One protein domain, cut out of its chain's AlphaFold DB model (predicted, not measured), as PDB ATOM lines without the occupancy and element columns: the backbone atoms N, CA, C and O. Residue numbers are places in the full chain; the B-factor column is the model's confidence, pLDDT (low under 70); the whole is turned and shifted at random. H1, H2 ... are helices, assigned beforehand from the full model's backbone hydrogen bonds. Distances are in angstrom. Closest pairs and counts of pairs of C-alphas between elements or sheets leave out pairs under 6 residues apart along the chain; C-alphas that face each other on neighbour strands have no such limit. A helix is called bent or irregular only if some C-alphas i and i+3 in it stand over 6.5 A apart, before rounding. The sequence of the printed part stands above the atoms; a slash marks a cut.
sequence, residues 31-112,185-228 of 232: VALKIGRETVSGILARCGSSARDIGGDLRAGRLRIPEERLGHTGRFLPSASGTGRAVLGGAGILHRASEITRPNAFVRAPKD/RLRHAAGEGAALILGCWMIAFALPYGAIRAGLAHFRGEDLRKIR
ATOM      1  N   VAL A  31     282.285 269.073 387.804       81.62
ATOM      2  CA  VAL A  31     281.228 268.200 387.270       81.62
ATOM      3  C   VAL A  31     281.072 266.962 388.150       81.62
ATOM      4  O   VAL A  31     279.950 266.616 388.510       81.62
ATOM      5  N   ALA A  32     282.180 266.355 388.577       80.06
ATOM      6  CA  ALA A  32     282.172 265.238 389.514       80.06
ATOM      7  C   ALA A  32     281.452 265.596 390.822       80.06
ATOM      8  O   ALA A  32     280.539 264.888 391.246       80.06
ATOM      9  N   LEU A  33     281.796 266.739 391.425       83.44
ATOM     10  CA  LEU A  33     281.143 267.220 392.639       83.44
ATOM     11  C   LEU A  33     279.653 267.518 392.415       83.44
ATOM     12  O   LEU A  33     278.834 267.136 393.248       83.44
ATOM     13  N   LYS A  34     279.285 268.166 391.301       84.62
ATOM     14  CA  LYS A  34     277.885 268.463 390.949       84.62
ATOM     15  C   LYS A  34     277.058 267.180 390.854       84.62
ATOM     16  O   LYS A  34     276.042 267.072 391.535       84.62
ATOM     17  N   ILE A  35     277.533 266.193 390.092       83.38
ATOM     18  CA  ILE A  35     276.864 264.895 389.927       83.38
ATOM     19  C   ILE A  35     276.744 264.171 391.274       83.38
ATOM     20  O   ILE A  35     275.677 263.644 391.598       83.38
ATOM     21  N   GLY A  36     277.813 264.160 392.078       81.94
ATOM     22  CA  GLY A  36     277.797 263.547 393.408       81.94
ATOM     23  C   GLY A  36     276.741 264.180 394.319       81.94
ATOM     24  O   GLY A  36     275.927 263.477 394.916       81.94
ATOM     25  N   ARG A  37     276.691 265.514 394.356       85.81
ATOM     26  CA  ARG A  37     275.715 266.297 395.127       85.81
ATOM     27  C   ARG A  37     274.275 266.071 394.678       85.81
ATOM     28  O   ARG A  37     273.409 265.829 395.516       85.81
ATOM     29  N   GLU A  38     274.008 266.107 393.376       86.62
ATOM     30  CA  GLU A  38     272.677 265.832 392.817       86.62
ATOM     31  C   GLU A  38     272.209 264.419 393.175       86.62
ATOM     32  O   GLU A  38     271.107 264.243 393.692       86.62
ATOM     33  N   THR A  39     273.083 263.426 392.999       84.75
ATOM     34  CA  THR A  39     272.780 262.023 393.307       84.75
ATOM     35  C   THR A  39     272.449 261.838 394.788       84.75
ATOM     36  O   THR A  39     271.399 261.295 395.130       84.75
ATOM     37  N   VAL A  40     273.310 262.338 395.679       86.56
ATOM     38  CA  VAL A  40     273.119 262.232 397.133       86.56
ATOM     39  C   VAL A  40     271.873 262.968 397.590       86.56
ATOM     40  O   VAL A  40     271.075 262.399 398.331       86.56
ATOM     41  N   SER A  41     271.677 264.208 397.136       88.00
ATOM     42  CA  SER A  41     270.503 264.996 397.517       88.00
ATOM     43  C   SER A  41     269.206 264.299 397.098       88.00
ATOM     44  O   SER A  41     268.270 264.218 397.892       88.00
ATOM     45  N   GLY A  42     269.173 263.704 395.900       85.75
ATOM     46  CA  GLY A  42     268.040 262.915 395.424       85.75
ATOM     47  C   GLY A  42     267.777 261.671 396.277       85.75
ATOM     48  O   GLY A  42     266.631 261.419 396.649       85.75
ATOM     49  N   ILE A  43     268.821 260.912 396.630       88.12
ATOM     50  CA  ILE A  43     268.700 259.725 397.492       88.12
ATOM     51  C   ILE A  43     268.191 260.123 398.880       88.12
ATOM     52  O   ILE A  43     267.196 259.570 399.345       88.12
ATOM     53  N   LEU A  44     268.811 261.119 399.516       87.81
ATOM     54  CA  LEU A  44     268.421 261.591 400.845       87.81
ATOM     55  C   LEU A  44     266.978 262.112 400.867       87.81
ATOM     56  O   LEU A  44     266.242 261.814 401.805       87.81
ATOM     57  N   ALA A  45     266.543 262.828 399.826       87.62
ATOM     58  CA  ALA A  45     265.166 263.304 399.715       87.62
ATOM     59  C   ALA A  45     264.159 262.148 399.576       87.62
ATOM     60  O   ALA A  45     263.113 262.157 400.231       87.62
ATOM     61  N   ARG A  46     264.479 261.126 398.768       89.50
ATOM     62  CA  ARG A  46     263.641 259.921 398.620       89.50
ATOM     63  C   ARG A  46     263.562 259.125 399.918       89.50
ATOM     64  O   ARG A  46     262.464 258.781 400.347       89.50
ATOM     65  N   CYS A  47     264.700 258.889 400.572       88.31
ATOM     66  CA  CYS A  47     264.749 258.214 401.867       88.31
ATOM     67  C   CYS A  47     263.978 258.998 402.934       88.31
ATOM     68  O   CYS A  47     263.216 258.404 403.687       88.31
ATOM     69  N   GLY A  48     264.125 260.325 402.971       87.75
ATOM     70  CA  GLY A  48     263.375 261.188 403.883       87.75
ATOM     71  C   GLY A  48     261.865 261.112 403.654       87.75
ATOM     72  O   GLY A  48     261.113 260.989 404.616       87.75
ATOM     73  N   SER A  49     261.422 261.116 402.394       91.75
ATOM     74  CA  SER A  49     259.999 260.986 402.042       91.75
ATOM     75  C   SER A  49     259.441 259.622 402.462       91.75
ATOM     76  O   SER A  49     258.478 259.565 403.217       91.75
ATOM     77  N   SER A  50     260.117 258.528 402.098       91.31
ATOM     78  CA  SER A  50     259.686 257.175 402.476       91.31
ATOM     79  C   SER A  50     259.687 256.958 403.992       91.31
ATOM     80  O   SER A  50     258.739 256.397 404.538       91.31
ATOM     81  N   ALA A  51     260.712 257.442 404.700       89.25
ATOM     82  CA  ALA A  51     260.758 257.373 406.155       89.25
ATOM     83  C   ALA A  51     259.617 258.179 406.788       89.25
ATOM     84  O   ALA A  51     259.074 257.775 407.813       89.25
ATOM     85  N   ARG A  52     259.215 259.301 406.183       91.06
ATOM     86  CA  ARG A  52     258.076 260.087 406.658       91.06
ATOM     87  C   ARG A  52     256.764 259.317 406.530       91.06
ATOM     88  O   ARG A  52     255.992 259.325 407.487       91.06
ATOM     89  N   ASP A  53     256.554 258.638 405.408       91.00
ATOM     90  CA  ASP A  53     255.361 257.821 405.169       91.00
ATOM     91  C   ASP A  53     255.300 256.652 406.161       91.00
ATOM     92  O   ASP A  53     254.339 256.531 406.921       91.00
ATOM     93  N   ILE A  54     256.393 255.888 406.276       89.31
ATOM     94  CA  ILE A  54     256.520 254.773 407.231       89.31
ATOM     95  C   ILE A  54     256.331 255.261 408.674       89.31
ATOM     96  O   ILE A  54     255.614 254.646 409.460       89.31
ATOM     97  N   GLY A  55     256.960 256.378 409.046       87.81
ATOM     98  CA  GLY A  55     256.836 256.962 410.380       87.81
ATOM     99  C   GLY A  55     255.415 257.443 410.683       87.81
ATOM    100  O   GLY A  55     254.939 257.292 411.812       87.81
ATOM    101  N   GLY A  56     254.719 257.983 409.677       88.69
ATOM    102  CA  GLY A  56     253.306 258.342 409.745       88.69
ATOM    103  C   GLY A  56     252.413 257.122 409.958       88.69
ATOM    104  O   GLY A  56     251.575 257.130 410.860       88.69
ATOM    105  N   ASP A  57     252.648 256.053 409.200       90.19
ATOM    106  CA  ASP A  57     251.909 254.793 409.291       90.19
ATOM    107  C   ASP A  57     252.132 254.066 410.622       90.19
ATOM    108  O   ASP A  57     251.171 253.614 411.251       90.19
ATOM    109  N   LEU A  58     253.377 254.008 411.107       88.19
ATOM    110  CA  LEU A  58     253.720 253.471 412.429       88.19
ATOM    111  C   LEU A  58     253.019 254.250 413.543       88.19
ATOM    112  O   LEU A  58     252.439 253.661 414.455       88.19
ATOM    113  N   ARG A  59     253.027 255.586 413.453       86.12
ATOM    114  CA  ARG A  59     252.382 256.448 414.448       86.12
ATOM    115  C   ARG A  59     250.860 256.320 414.430       86.12
ATOM    116  O   ARG A  59     250.251 256.380 415.493       86.12
ATOM    117  N   ALA A  60     250.268 256.144 413.252       88.38
ATOM    118  CA  ALA A  60     248.843 255.871 413.083       88.38
ATOM    119  C   ALA A  60     248.454 254.438 413.496       88.38
ATOM    120  O   ALA A  60     247.273 254.106 413.488       88.38
ATOM    121  N   GLY A  61     249.425 253.585 413.846       84.94
ATOM    122  CA  GLY A  61     249.192 252.191 414.218       84.94
ATOM    123  C   GLY A  61     248.895 251.264 413.036       84.94
ATOM    124  O   GLY A  61     248.547 250.110 413.264       84.94
ATOM    125  N   ARG A  62     249.060 251.731 411.789       86.94
ATOM    126  CA  ARG A  62     248.834 250.936 410.567       86.94
ATOM    127  C   ARG A  62     249.892 249.850 410.369       86.94
ATOM    128  O   ARG A  62     249.587 248.789 409.843       86.94
ATOM    129  N   LEU A  63     251.118 250.103 410.826       82.19
ATOM    130  CA  LEU A  63     252.250 249.169 410.769       82.19
ATOM    131  C   LEU A  63     252.547 248.557 412.149       82.19
ATOM    132  O   LEU A  63     253.687 248.556 412.613       82.19
ATOM    133  N   ARG A  64     251.516 248.076 412.852       78.94
ATOM    134  CA  ARG A  64     251.683 247.403 414.147       78.94
ATOM    135  C   ARG A  64     251.855 245.899 413.940       78.94
ATOM    136  O   ARG A  64     251.045 245.266 413.272       78.94
ATOM    137  N   ILE A  65     252.885 245.324 414.558       76.81
ATOM    138  CA  ILE A  65     253.002 243.868 414.668       76.81
ATOM    139  C   ILE A  65     251.986 243.408 415.732       76.81
ATOM    140  O   ILE A  65     251.985 243.982 416.825       76.81
ATOM    141  N   PRO A  66     251.110 242.428 415.441       77.81
ATOM    142  CA  PRO A  66     250.134 241.926 416.406       77.81
ATOM    143  C   PRO A  66     250.826 241.413 417.672       77.81
ATOM    144  O   PRO A  66     251.796 240.660 417.575       77.81
ATOM    145  N   GLU A  67     250.336 241.795 418.855       73.38
ATOM    146  CA  GLU A  67     250.950 241.424 420.148       73.38
ATOM    147  C   GLU A  67     250.993 239.909 420.361       73.38
ATOM    148  O   GLU A  67     251.966 239.365 420.876       73.38
ATOM    149  N   GLU A  68     249.989 239.216 419.837       77.69
ATOM    150  CA  GLU A  68     249.899 237.759 419.774       77.69
ATOM    151  C   GLU A  68     251.038 237.091 418.981       77.69
ATOM    152  O   GLU A  68     251.385 235.947 419.258       77.69
ATOM    153  N   ARG A  69     251.697 237.810 418.059       80.38
ATOM    154  CA  ARG A  69     252.901 237.330 417.345       80.38
ATOM    155  C   ARG A  69     254.214 237.723 418.016       80.38
ATOM    156  O   ARG A  69     255.263 237.201 417.656       80.38
ATOM    157  N   LEU A  70     254.161 238.656 418.961       76.62
ATOM    158  CA  LEU A  70     255.324 239.187 419.669       76.62
ATOM    159  C   LEU A  70     255.635 238.401 420.947       76.62
ATOM    160  O   LEU A  70     256.733 238.518 421.485       76.62
ATOM    161  N   GLY A  71     254.698 237.583 421.432       81.31
ATOM    162  CA  GLY A  71     254.899 236.743 422.610       81.31
ATOM    163  C   GLY A  71     255.450 237.534 423.801       81.31
ATOM    164  O   GLY A  71     255.091 238.687 424.036       81.31
ATOM    165  N   HIS A  72     256.374 236.933 424.553       79.75
ATOM    166  CA  HIS A  72     256.963 237.570 425.735       79.75
ATOM    167  C   HIS A  72     257.930 238.726 425.404       79.75
ATOM    168  O   HIS A  72     258.236 239.543 426.273       79.75
ATOM    169  N   THR A  73     258.403 238.832 424.155       79.06
ATOM    170  CA  THR A  73     259.345 239.889 423.744       79.06
ATOM    171  C   THR A  73     258.647 241.210 423.423       79.06
ATOM    172  O   THR A  73     259.294 242.258 423.450       79.06
ATOM    173  N   GLY A  74     257.319 241.199 423.238       74.56
ATOM    174  CA  GLY A  74     256.503 242.402 423.033       74.56
ATOM    175  C   GLY A  74     256.658 243.458 424.132       74.56
ATOM    176  O   GLY A  74     256.572 244.650 423.852       74.56
ATOM    177  N   ARG A  75     256.981 243.043 425.365       75.19
ATOM    178  CA  ARG A  75     257.190 243.947 426.509       75.19
ATOM    179  C   ARG A  75     258.435 244.829 426.378       75.19
ATOM    180  O   ARG A  75     258.485 245.897 426.983       75.19
ATOM    181  N   PHE A  76     259.434 244.390 425.615       79.25
ATOM    182  CA  PHE A  76     260.696 245.117 425.441       79.25
ATOM    183  C   PHE A  76     260.707 246.003 424.199       79.25
ATOM    184  O   PHE A  76     261.646 246.773 423.999       79.25
ATOM    185  N   LEU A  77     259.680 245.903 423.353       78.88
ATOM    186  CA  LEU A  77     259.614 246.698 422.142       78.88
ATOM    187  C   LEU A  77     259.071 248.098 422.443       78.88
ATOM    188  O   LEU A  77     258.090 248.250 423.175       78.88
ATOM    189  N   PRO A  78     259.695 249.144 421.877       81.38
ATOM    190  CA  PRO A  78     259.179 250.494 421.993       81.38
ATOM    191  C   PRO A  78     257.787 250.578 421.364       81.38
ATOM    192  O   PRO A  78     257.482 249.903 420.377       81.38
ATOM    193  N   SER A  79     256.939 251.443 421.920       84.38
ATOM    194  CA  SER A  79     255.591 251.640 421.393       84.38
ATOM    195  C   SER A  79     255.638 252.080 419.925       84.38
ATOM    196  O   SER A  79     256.480 252.891 419.536       84.38
ATOM    197  N   ALA A  80     254.701 251.591 419.104       84.31
ATOM    198  CA  ALA A  80     254.626 251.953 417.683       84.31
ATOM    199  C   ALA A  80     254.549 253.480 417.472       84.31
ATOM    200  O   ALA A  80     255.155 254.023 416.548       84.31
ATOM    201  N   SER A  81     253.886 254.194 418.388       84.62
ATOM    202  CA  SER A  81     253.827 255.658 418.396       84.62
ATOM    203  C   SER A  81     255.173 256.312 418.731       84.62
ATOM    204  O   SER A  81     255.528 257.320 418.116       84.62
ATOM    205  N   GLY A  82     255.940 255.747 419.670       85.69
ATOM    206  CA  GLY A  82     257.296 256.183 420.003       85.69
ATOM    207  C   GLY A  82     258.262 255.970 418.840       85.69
ATOM    208  O   GLY A  82     258.930 256.914 418.414       85.69
ATOM    209  N   THR A  83     258.256 254.770 418.259       86.69
ATOM    210  CA  THR A  83     259.053 254.421 417.074       86.69
ATOM    211  C   THR A  83     258.691 255.308 415.887       86.69
ATOM    212  O   THR A  83     259.576 255.903 415.276       86.69
ATOM    213  N   GLY A  84     257.399 255.510 415.608       87.44
ATOM    214  CA  GLY A  84     256.942 256.410 414.548       87.44
ATOM    215  C   GLY A  84     257.429 257.851 414.741       87.44
ATOM    216  O   GLY A  84     257.887 258.482 413.791       87.44
ATOM    217  N   ARG A  85     257.427 258.375 415.978       86.31
ATOM    218  CA  ARG A  85     257.993 259.708 416.274       86.31
ATOM    219  C   ARG A  85     259.502 259.770 416.037       86.31
ATOM    220  O   ARG A  85     259.970 260.777 415.509       86.31
ATOM    221  N   ALA A  86     260.245 258.728 416.406       84.94
ATOM    222  CA  ALA A  86     261.684 258.659 416.156       84.94
ATOM    223  C   ALA A  86     261.992 258.632 414.649       84.94
ATOM    224  O   ALA A  86     262.812 259.420 414.176       84.94
ATOM    225  N   VAL A  87     261.268 257.807 413.886       87.12
ATOM    226  CA  VAL A  87     261.397 257.709 412.423       87.12
ATOM    227  C   VAL A  87     261.068 259.044 411.746       87.12
ATOM    228  O   VAL A  87     261.827 259.497 410.895       87.12
ATOM    229  N   LEU A  88     260.003 259.734 412.170       89.25
ATOM    230  CA  LEU A  88     259.667 261.075 411.668       89.25
ATOM    231  C   LEU A  88     260.760 262.111 411.978       89.25
ATOM    232  O   LEU A  88     261.032 262.988 411.157       89.25
ATOM    233  N   GLY A  89     261.405 262.007 413.143       83.38
ATOM    234  CA  GLY A  89     262.577 262.816 413.483       83.38
ATOM    235  C   GLY A  89     263.740 262.570 412.517       83.38
ATOM    236  O   GLY A  89     264.290 263.524 411.965       83.38
ATOM    237  N   GLY A  90     264.054 261.299 412.247       82.31
ATOM    238  CA  GLY A  90     265.070 260.900 411.268       82.31
ATOM    239  C   GLY A  90     264.749 261.363 409.843       82.31
ATOM    240  O   GLY A  90     265.618 261.896 409.158       82.31
ATOM    241  N   ALA A  91     263.487 261.260 409.421       87.25
ATOM    242  CA  ALA A  91     263.019 261.761 408.129       87.25
ATOM    243  C   ALA A  91     263.272 263.271 407.964       87.25
ATOM    244  O   ALA A  91     263.700 263.721 406.901       87.25
ATOM    245  N   GLY A  92     263.070 264.054 409.030       81.94
ATOM    246  CA  GLY A  92     263.394 265.481 409.048       81.94
ATOM    247  C   GLY A  92     264.891 265.764 408.872       81.94
ATOM    248  O   GLY A  92     265.255 266.673 408.126       81.94
ATOM    249  N   ILE A  93     265.756 264.964 409.504       84.25
ATOM    250  CA  ILE A  93     267.218 265.063 409.358       84.25
ATOM    251  C   ILE A  93     267.636 264.733 407.922       84.25
ATOM    252  O   ILE A  93     268.389 265.496 407.322       84.25
ATOM    253  N   LEU A  94     267.108 263.647 407.345       84.25
ATOM    254  CA  LEU A  94     267.374 263.258 405.955       84.25
ATOM    255  C   LEU A  94     266.953 264.349 404.972       84.25
ATOM    256  O   LEU A  94     267.693 264.665 404.041       84.25
ATOM    257  N   HIS A  95     265.794 264.965 405.201       84.56
ATOM    258  CA  HIS A  95     265.327 266.043 404.345       84.56
ATOM    259  C   HIS A  95     266.230 267.279 404.437       84.56
ATOM    260  O   HIS A  95     266.668 267.780 403.404       84.56
ATOM    261  N   ARG A  96     266.616 267.713 405.642       79.75
ATOM    262  CA  ARG A  96     267.575 268.822 405.804       79.75
ATOM    263  C   ARG A  96     268.944 268.499 405.205       79.75
ATOM    264  O   ARG A  96     269.522 269.332 404.515       79.75
ATOM    265  N   ALA A  97     269.441 267.279 405.392       78.50
ATOM    266  CA  ALA A  97     270.682 266.828 404.765       78.50
ATOM    267  C   ALA A  97     270.574 266.868 403.228       78.50
ATOM    268  O   ALA A  97     271.508 267.295 402.544       78.50
ATOM    269  N   SER A  98     269.417 266.502 402.665       83.75
ATOM    270  CA  SER A  98     269.170 266.617 401.223       83.75
ATOM    271  C   SER A  98     269.266 268.063 400.733       83.75
ATOM    272  O   SER A  98     269.823 268.306 399.669       83.75
ATOM    273  N   GLU A  99     268.794 269.035 401.519       85.25
ATOM    274  CA  GLU A  99     268.863 270.455 401.172       85.25
ATOM    275  C   GLU A  99     270.299 270.977 401.206       85.25
ATOM    276  O   GLU A  99     270.726 271.607 400.241       85.25
ATOM    277  N   ILE A 100     271.067 270.640 402.249       81.25
ATOM    278  CA  ILE A 100     272.488 271.015 402.388       81.25
ATOM    279  C   ILE A 100     273.315 270.471 401.216       81.25
ATOM    280  O   ILE A 100     274.215 271.137 400.696       81.25
ATOM    281  N   THR A 101     272.999 269.257 400.763       82.38
ATOM    282  CA  THR A 101     273.743 268.599 399.686       82.38
ATOM    283  C   THR A 101     273.398 269.104 398.284       82.38
ATOM    284  O   THR A 101     274.198 268.881 397.375       82.38
ATOM    285  N   ARG A 102     272.310 269.868 398.076       82.50
ATOM    286  CA  ARG A 102     271.939 270.400 396.745       82.50
ATOM    287  C   ARG A 102     273.076 271.218 396.117       82.50
ATOM    288  O   ARG A 102     273.720 271.985 396.832       82.50
ATOM    289  N   PRO A 103     273.310 271.122 394.796       66.12
ATOM    290  CA  PRO A 103     274.443 271.770 394.121       66.12
ATOM    291  C   PRO A 103     274.495 273.302 394.297       66.12
ATOM    292  O   PRO A 103     275.589 273.855 394.326       66.12
ATOM    293  N   ASN A 104     273.353 273.962 394.539       67.38
ATOM    294  CA  ASN A 104     273.256 275.420 394.729       67.38
ATOM    295  C   ASN A 104     272.992 275.861 396.182       67.38
ATOM    296  O   ASN A 104     272.790 277.049 396.431       67.38
ATOM    297  N   ALA A 105     272.999 274.940 397.151       58.88
ATOM    298  CA  ALA A 105     272.681 275.261 398.548       58.88
ATOM    299  C   ALA A 105     273.616 276.327 399.147       58.88
ATOM    300  O   ALA A 105     273.173 277.171 399.917       58.88
ATOM    301  N   PHE A 106     274.891 276.337 398.739       49.91
ATOM    302  CA  PHE A 106     275.887 277.288 399.244       49.91
ATOM    303  C   PHE A 106     275.965 278.603 398.459       49.91
ATOM    304  O   PHE A 106     276.473 279.581 398.988       49.91
ATOM    305  N   VAL A 107     275.418 278.676 397.238       49.19
ATOM    306  CA  VAL A 107     275.262 279.965 396.524       49.19
ATOM    307  C   VAL A 107     274.189 280.823 397.207       49.19
ATOM    308  O   VAL A 107     274.214 282.047 397.149       49.19
ATOM    309  N   ARG A 108     273.270 280.161 397.918       42.62
ATOM    310  CA  ARG A 108     272.242 280.752 398.777       42.62
ATOM    311  C   ARG A 108     272.553 280.566 400.266       42.62
ATOM    312  O   ARG A 108     271.630 280.581 401.077       42.62
ATOM    313  N   ALA A 109     273.820 280.352 400.631       41.19
ATOM    314  CA  ALA A 109     274.198 280.355 402.037       41.19
ATOM    315  C   ALA A 109     273.850 281.736 402.627       41.19
ATOM    316  O   ALA A 109     274.208 282.755 402.025       41.19
ATOM    317  N   PRO A 110     273.148 281.805 403.773       44.75
ATOM    318  CA  PRO A 110     273.037 283.047 404.519       44.75
ATOM    319  C   PRO A 110     274.456 283.558 404.763       44.75
ATOM    320  O   PRO A 110     275.314 282.797 405.218       44.75
ATOM    321  N   LYS A 111     274.708 284.838 404.464       51.44
ATOM    322  CA  LYS A 111     276.005 285.507 404.695       51.44
ATOM    323  C   LYS A 111     276.496 285.370 406.151       51.44
ATOM    324  O   LYS A 111     277.666 285.610 406.435       51.44
ATOM    325  N   ASP A 112     275.612 284.935 407.041       48.78
ATOM    326  CA  ASP A 112     275.817 284.725 408.467       48.78
ATOM    327  C   ASP A 112     276.675 283.486 408.789       48.78
ATOM    328  O   ASP A 112     277.404 283.492 409.780       48.78
ATOM    329  N   ARG A 185     265.292 273.810 421.734       55.12
ATOM    330  CA  ARG A 185     266.476 274.418 421.097       55.12
ATOM    331  C   ARG A 185     267.639 273.433 420.991       55.12
ATOM    332  O   ARG A 185     268.187 273.286 419.907       55.12
ATOM    333  N   LEU A 186     267.942 272.689 422.056       57.19
ATOM    334  CA  LEU A 186     268.977 271.646 422.039       57.19
ATOM    335  C   LEU A 186     268.652 270.534 421.035       57.19
ATOM    336  O   LEU A 186     269.524 270.103 420.286       57.19
ATOM    337  N   ARG A 187     267.387 270.100 420.960       59.25
ATOM    338  CA  ARG A 187     266.952 269.097 419.975       59.25
ATOM    339  C   ARG A 187     267.033 269.622 418.537       59.25
ATOM    340  O   ARG A 187     267.379 268.859 417.640       59.25
ATOM    341  N   HIS A 188     266.734 270.903 418.319       60.44
ATOM    342  CA  HIS A 188     266.911 271.550 417.018       60.44
ATOM    343  C   HIS A 188     268.386 271.631 416.617       60.44
ATOM    344  O   HIS A 188     268.728 271.178 415.528       60.44
ATOM    345  N   ALA A 189     269.250 272.105 417.517       58.28
ATOM    346  CA  ALA A 189     270.689 272.209 417.285       58.28
ATOM    347  C   ALA A 189     271.328 270.834 417.021       58.28
ATOM    348  O   ALA A 189     272.109 270.679 416.084       58.28
ATOM    349  N   ALA A 190     270.938 269.805 417.781       68.12
ATOM    350  CA  ALA A 190     271.395 268.435 417.558       68.12
ATOM    351  C   ALA A 190     270.922 267.875 416.204       68.12
ATOM    352  O   ALA A 190     271.693 267.229 415.499       68.12
ATOM    353  N   GLY A 191     269.671 268.145 415.813       68.88
ATOM    354  CA  GLY A 191     269.136 267.732 414.513       68.88
ATOM    355  C   GLY A 191     269.813 268.432 413.332       68.88
ATOM    356  O   GLY A 191     270.020 267.817 412.288       68.88
ATOM    357  N   GLU A 192     270.191 269.699 413.495       73.81
ATOM    358  CA  GLU A 192     270.933 270.476 412.492       73.81
ATOM    359  C   GLU A 192     272.375 269.993 412.361       73.81
ATOM    360  O   GLU A 192     272.827 269.740 411.244       73.81
ATOM    361  N   GLY A 193     273.057 269.753 413.485       70.38
ATOM    362  CA  GLY A 193     274.392 269.158 413.493       70.38
ATOM    363  C   GLY A 193     274.410 267.771 412.845       70.38
ATOM    364  O   GLY A 193     275.247 267.503 411.985       70.38
ATOM    365  N   ALA A 194     273.443 266.912 413.179       74.44
ATOM    366  CA  ALA A 194     273.319 265.585 412.578       74.44
ATOM    367  C   ALA A 194     273.065 265.652 411.063       74.44
ATOM    368  O   ALA A 194     273.685 264.904 410.305       74.44
ATOM    369  N   ALA A 195     272.198 266.562 410.606       74.25
ATOM    370  CA  ALA A 195     271.924 266.746 409.182       74.25
ATOM    371  C   ALA A 195     273.160 267.237 408.417       74.25
ATOM    372  O   ALA A 195     273.416 266.778 407.303       74.25
ATOM    373  N   LEU A 196     273.943 268.134 409.022       74.44
ATOM    374  CA  LEU A 196     275.171 268.656 408.433       74.44
ATOM    375  C   LEU A 196     276.248 267.573 408.335       74.44
ATOM    376  O   LEU A 196     276.804 267.372 407.257       74.44
ATOM    377  N   ILE A 197     276.495 266.833 409.420       80.56
ATOM    378  CA  ILE A 197     277.467 265.728 409.436       80.56
ATOM    379  C   ILE A 197     277.083 264.677 408.396       80.56
ATOM    380  O   ILE A 197     277.924 264.284 407.589       80.56
ATOM    381  N   LEU A 198     275.812 264.263 408.374       80.06
ATOM    382  CA  LEU A 198     275.321 263.271 407.423       80.06
ATOM    383  C   LEU A 198     275.439 263.767 405.978       80.06
ATOM    384  O   LEU A 198     275.920 263.036 405.116       80.06
ATOM    385  N   GLY A 199     275.042 265.013 405.708       73.38
ATOM    386  CA  GLY A 199     275.160 265.613 404.382       73.38
ATOM    387  C   GLY A 199     276.609 265.650 403.889       73.38
ATOM    388  O   GLY A 199     276.891 265.215 402.772       73.38
ATOM    389  N   CYS A 200     277.541 266.100 404.733       76.31
ATOM    390  CA  CYS A 200     278.967 266.148 404.409       76.31
ATOM    391  C   CYS A 200     279.561 264.752 404.174       76.31
ATOM    392  O   CYS A 200     280.259 264.548 403.179       76.31
ATOM    393  N   TRP A 201     279.248 263.780 405.036       81.56
ATOM    394  CA  TRP A 201     279.699 262.394 404.878       81.56
ATOM    395  C   TRP A 201     279.204 261.772 403.572       81.56
ATOM    396  O   TRP A 201     279.971 261.135 402.852       81.56
ATOM    397  N   MET A 202     277.937 261.996 403.226       81.50
ATOM    398  CA  MET A 202     277.373 261.459 401.992       81.50
ATOM    399  C   MET A 202     277.995 262.097 400.745       81.50
ATOM    400  O   MET A 202     278.236 261.394 399.765       81.50
ATOM    401  N   ILE A 203     278.322 263.396 400.776       81.12
ATOM    402  CA  ILE A 203     279.085 264.037 399.692       81.12
ATOM    403  C   ILE A 203     280.466 263.389 399.556       81.12
ATOM    404  O   ILE A 203     280.861 263.058 398.438       81.12
ATOM    405  N   ALA A 204     281.180 263.172 400.666       80.25
ATOM    406  CA  ALA A 204     282.503 262.548 400.645       80.25
ATOM    407  C   ALA A 204     282.463 261.149 400.001       80.25
ATOM    408  O   ALA A 204     283.294 260.843 399.147       80.25
ATOM    409  N   PHE A 205     281.446 260.343 400.320       81.44
ATOM    410  CA  PHE A 205     281.240 259.028 399.703       81.44
ATOM    411  C   PHE A 205     280.801 259.075 398.236       81.44
ATOM    412  O   PHE A 205     281.065 258.134 397.490       81.44
ATOM    413  N   ALA A 206     280.134 260.142 397.798       82.50
ATOM    414  CA  ALA A 206     279.655 260.269 396.423       82.50
ATOM    415  C   ALA A 206     280.677 260.881 395.457       82.50
ATOM    416  O   ALA A 206     280.485 260.803 394.241       82.50
ATOM    417  N   LEU A 207     281.769 261.461 395.966       82.06
ATOM    418  CA  LEU A 207     282.853 262.008 395.146       82.06
ATOM    419  C   LEU A 207     283.452 260.980 394.165       82.06
ATOM    420  O   LEU A 207     283.541 261.309 392.979       82.06
ATOM    421  N   PRO A 208     283.798 259.739 394.576       83.62
ATOM    422  CA  PRO A 208     284.282 258.713 393.652       83.62
ATOM    423  C   PRO A 208     283.283 258.402 392.532       83.62
ATOM    424  O   PRO A 208     283.662 258.311 391.365       83.62
ATOM    425  N   TYR A 209     281.990 258.307 392.859       84.19
ATOM    426  CA  TYR A 209     280.937 258.064 391.871       84.19
ATOM    427  C   TYR A 209     280.827 259.211 390.859       84.19
ATOM    428  O   TYR A 209     280.774 258.985 389.648       84.19
ATOM    429  N   GLY A 210     280.843 260.453 391.352       78.88
ATOM    430  CA  GLY A 210     280.854 261.648 390.516       78.88
ATOM    431  C   GLY A 210     282.064 261.694 389.583       78.88
ATOM    432  O   GLY A 210     281.910 261.999 388.402       78.88
ATOM    433  N   ALA A 211     283.249 261.330 390.080       81.50
ATOM    434  CA  ALA A 211     284.478 261.284 389.290       81.50
ATOM    435  C   ALA A 211     284.402 260.241 388.165       81.50
ATOM    436  O   ALA A 211     284.726 260.555 387.020       81.50
ATOM    437  N   ILE A 212     283.896 259.036 388.450       86.50
ATOM    438  CA  ILE A 212     283.683 257.991 387.435       86.50
ATOM    439  C   ILE A 212     282.712 258.482 386.351       86.50
ATOM    440  O   ILE A 212     282.975 258.332 385.158       86.50
ATOM    441  N   ARG A 213     281.599 259.113 386.748       84.75
ATOM    442  CA  ARG A 213     280.597 259.653 385.816       84.75
ATOM    443  C   ARG A 213     281.136 260.799 384.962       84.75
ATOM    444  O   ARG A 213     280.902 260.804 383.757       84.75
ATOM    445  N   ALA A 214     281.870 261.735 385.560       80.44
ATOM    446  CA  ALA A 214     282.528 262.819 384.834       80.44
ATOM    447  C   ALA A 214     283.586 262.276 383.857       80.44
ATOM    448  O   ALA A 214     283.713 262.774 382.741       80.44
ATOM    449  N   GLY A 215     284.292 261.209 384.243       77.94
ATOM    450  CA  GLY A 215     285.252 260.519 383.382       77.94
ATOM    451  C   GLY A 215     284.569 259.883 382.181       77.94
ATOM    452  O   GLY A 215     284.980 260.110 381.048       77.94
ATOM    453  N   LEU A 216     283.469 259.163 382.410       85.44
ATOM    454  CA  LEU A 216     282.645 258.592 381.342       85.44
ATOM    455  C   LEU A 216     282.119 259.662 380.375       85.44
ATOM    456  O   LEU A 216     282.157 259.442 379.168       85.44
ATOM    457  N   ALA A 217     281.661 260.810 380.881       81.81
ATOM    458  CA  ALA A 217     281.218 261.931 380.047       81.81
ATOM    459  C   ALA A 217     282.358 262.463 379.161       81.81
ATOM    460  O   ALA A 217     282.196 262.601 377.949       81.81
ATOM    461  N   HIS A 218     283.549 262.652 379.735       81.88
ATOM    462  CA  HIS A 218     284.729 263.070 378.979       81.88
ATOM    463  C   HIS A 218     285.147 262.040 377.915       81.88
ATOM    464  O   HIS A 218     285.402 262.405 376.767       81.88
ATOM    465  N   PHE A 219     285.157 260.744 378.249       81.81
ATOM    466  CA  PHE A 219     285.481 259.680 377.289       81.81
ATOM    467  C   PHE A 219     284.478 259.585 376.134       81.81
ATOM    468  O   PHE A 219     284.867 259.190 375.035       81.81
ATOM    469  N   ARG A 220     283.221 259.987 376.360       83.69
ATOM    470  CA  ARG A 220     282.169 260.095 375.336       83.69
ATOM    471  C   ARG A 220     282.281 261.348 374.460       83.69
ATOM    472  O   ARG A 220     281.461 261.522 373.567       83.69
ATOM    473  N   GLY A 221     283.280 262.203 374.691       79.56
ATOM    474  CA  GLY A 221     283.479 263.441 373.937       79.56
ATOM    475  C   GLY A 221     282.599 264.603 374.403       79.56
ATOM    476  O   GLY A 221     282.533 265.623 373.722       79.56
ATOM    477  N   GLU A 222     281.928 264.488 375.555       79.00
ATOM    478  CA  GLU A 222     281.173 265.609 376.113       79.00
ATOM    479  C   GLU A 222     282.132 266.685 376.641       79.00
ATOM    480  O   GLU A 222     283.051 266.413 377.421       79.00
ATOM    481  N   ASP A 223     281.903 267.939 376.243       79.25
ATOM    482  CA  ASP A 223     282.639 269.067 376.804       79.25
ATOM    483  C   ASP A 223     282.101 269.388 378.203       79.25
ATOM    484  O   ASP A 223     281.031 269.986 378.371       79.25
ATOM    485  N   LEU A 224     282.879 269.009 379.217       76.56
ATOM    486  CA  LEU A 224     282.574 269.235 380.631       76.56
ATOM    487  C   LEU A 224     282.344 270.720 380.960       76.56
ATOM    488  O   LEU A 224     281.643 271.035 381.923       76.56
ATOM    489  N   ARG A 225     282.870 271.646 380.146       73.12
ATOM    490  CA  ARG A 225     282.660 273.093 380.310       73.12
ATOM    491  C   ARG A 225     281.221 273.505 379.987       73.12
ATOM    492  O   ARG A 225     280.691 274.406 380.635       73.12
ATOM    493  N   LYS A 226     280.553 272.815 379.052       73.88
ATOM    494  CA  LYS A 226     279.158 273.086 378.647       73.88
ATOM    495  C   LYS A 226     278.121 272.535 379.631       73.88
ATOM    496  O   LYS A 226     276.990 273.009 379.665       73.88
ATOM    497  N   ILE A 227     278.501 271.587 380.490       65.31
ATOM    498  CA  ILE A 227     277.621 271.049 381.547       65.31
ATOM    499  C   ILE A 227     277.288 272.125 382.606       65.31
ATOM    500  O   ILE A 227     276.290 272.017 383.325       65.31
ATOM    501  N   ARG A 228     278.076 273.210 382.669       60.19
ATOM    502  CA  ARG A 228     277.770 274.406 383.466       60.19
ATOM    503  C   ARG A 228     276.557 275.171 382.926       60.19
ATOM    504  O   ARG A 228     275.663 275.471 383.704       60.19
TER     505      ARG A 228
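AT A GLANCE: This is residues 31 to 112 and 185 to 228 of the 232 residues of an uncharacterized protein of Rhodobacter sp. 24-YEA-8 (UniProt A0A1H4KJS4). H1 and H3 lie side by side; H4, bent, crosses H3 and reaches H1's beginning. H2's residues 68 to 73 stick out. The 126 printed residues include helices H1 to H4, in order; the all-helix whole is loose, radius of gyration of the C-alphas 19.6 A, spanning 63 by 38 by 19 A.

IN THESE COORDINATES: H1, residues 31 to 59, begins at (281.228, 268.200, 387.270) and spans 41.3 A. H2, residues 67 to 76, is irregular: C-alphas 69 and 72 are 9.3 A apart. H3 is residues 80 to 101. H4, residues 185 to 219, one helix by hydrogen bonds, is bent: C-alphas 205 and 208 are 6.8 A apart. Arm H4a ends at 205; H4b, from 208, ends at (285.481, 259.680, 377.289).

HOW THE PARTS SIT: H1 and H3 touch at a shallow tilt of 17 degrees, opposite ways; closest C-alphas Gly 55 and Gly 84, 4.2 A. H4a touches H3 with Ala 195 and Ala 97 closest, C-alphas 4.6 A apart. H2 has 2 of 6 O i to N i+4 pairs within hydrogen-bond range, and 4 of 7 O i to N i+3.

THE WHOLE: Across the cut, C-alphas 112 and 185 are 18.8 A apart. Nineteen printed residues have pLDDT under 70.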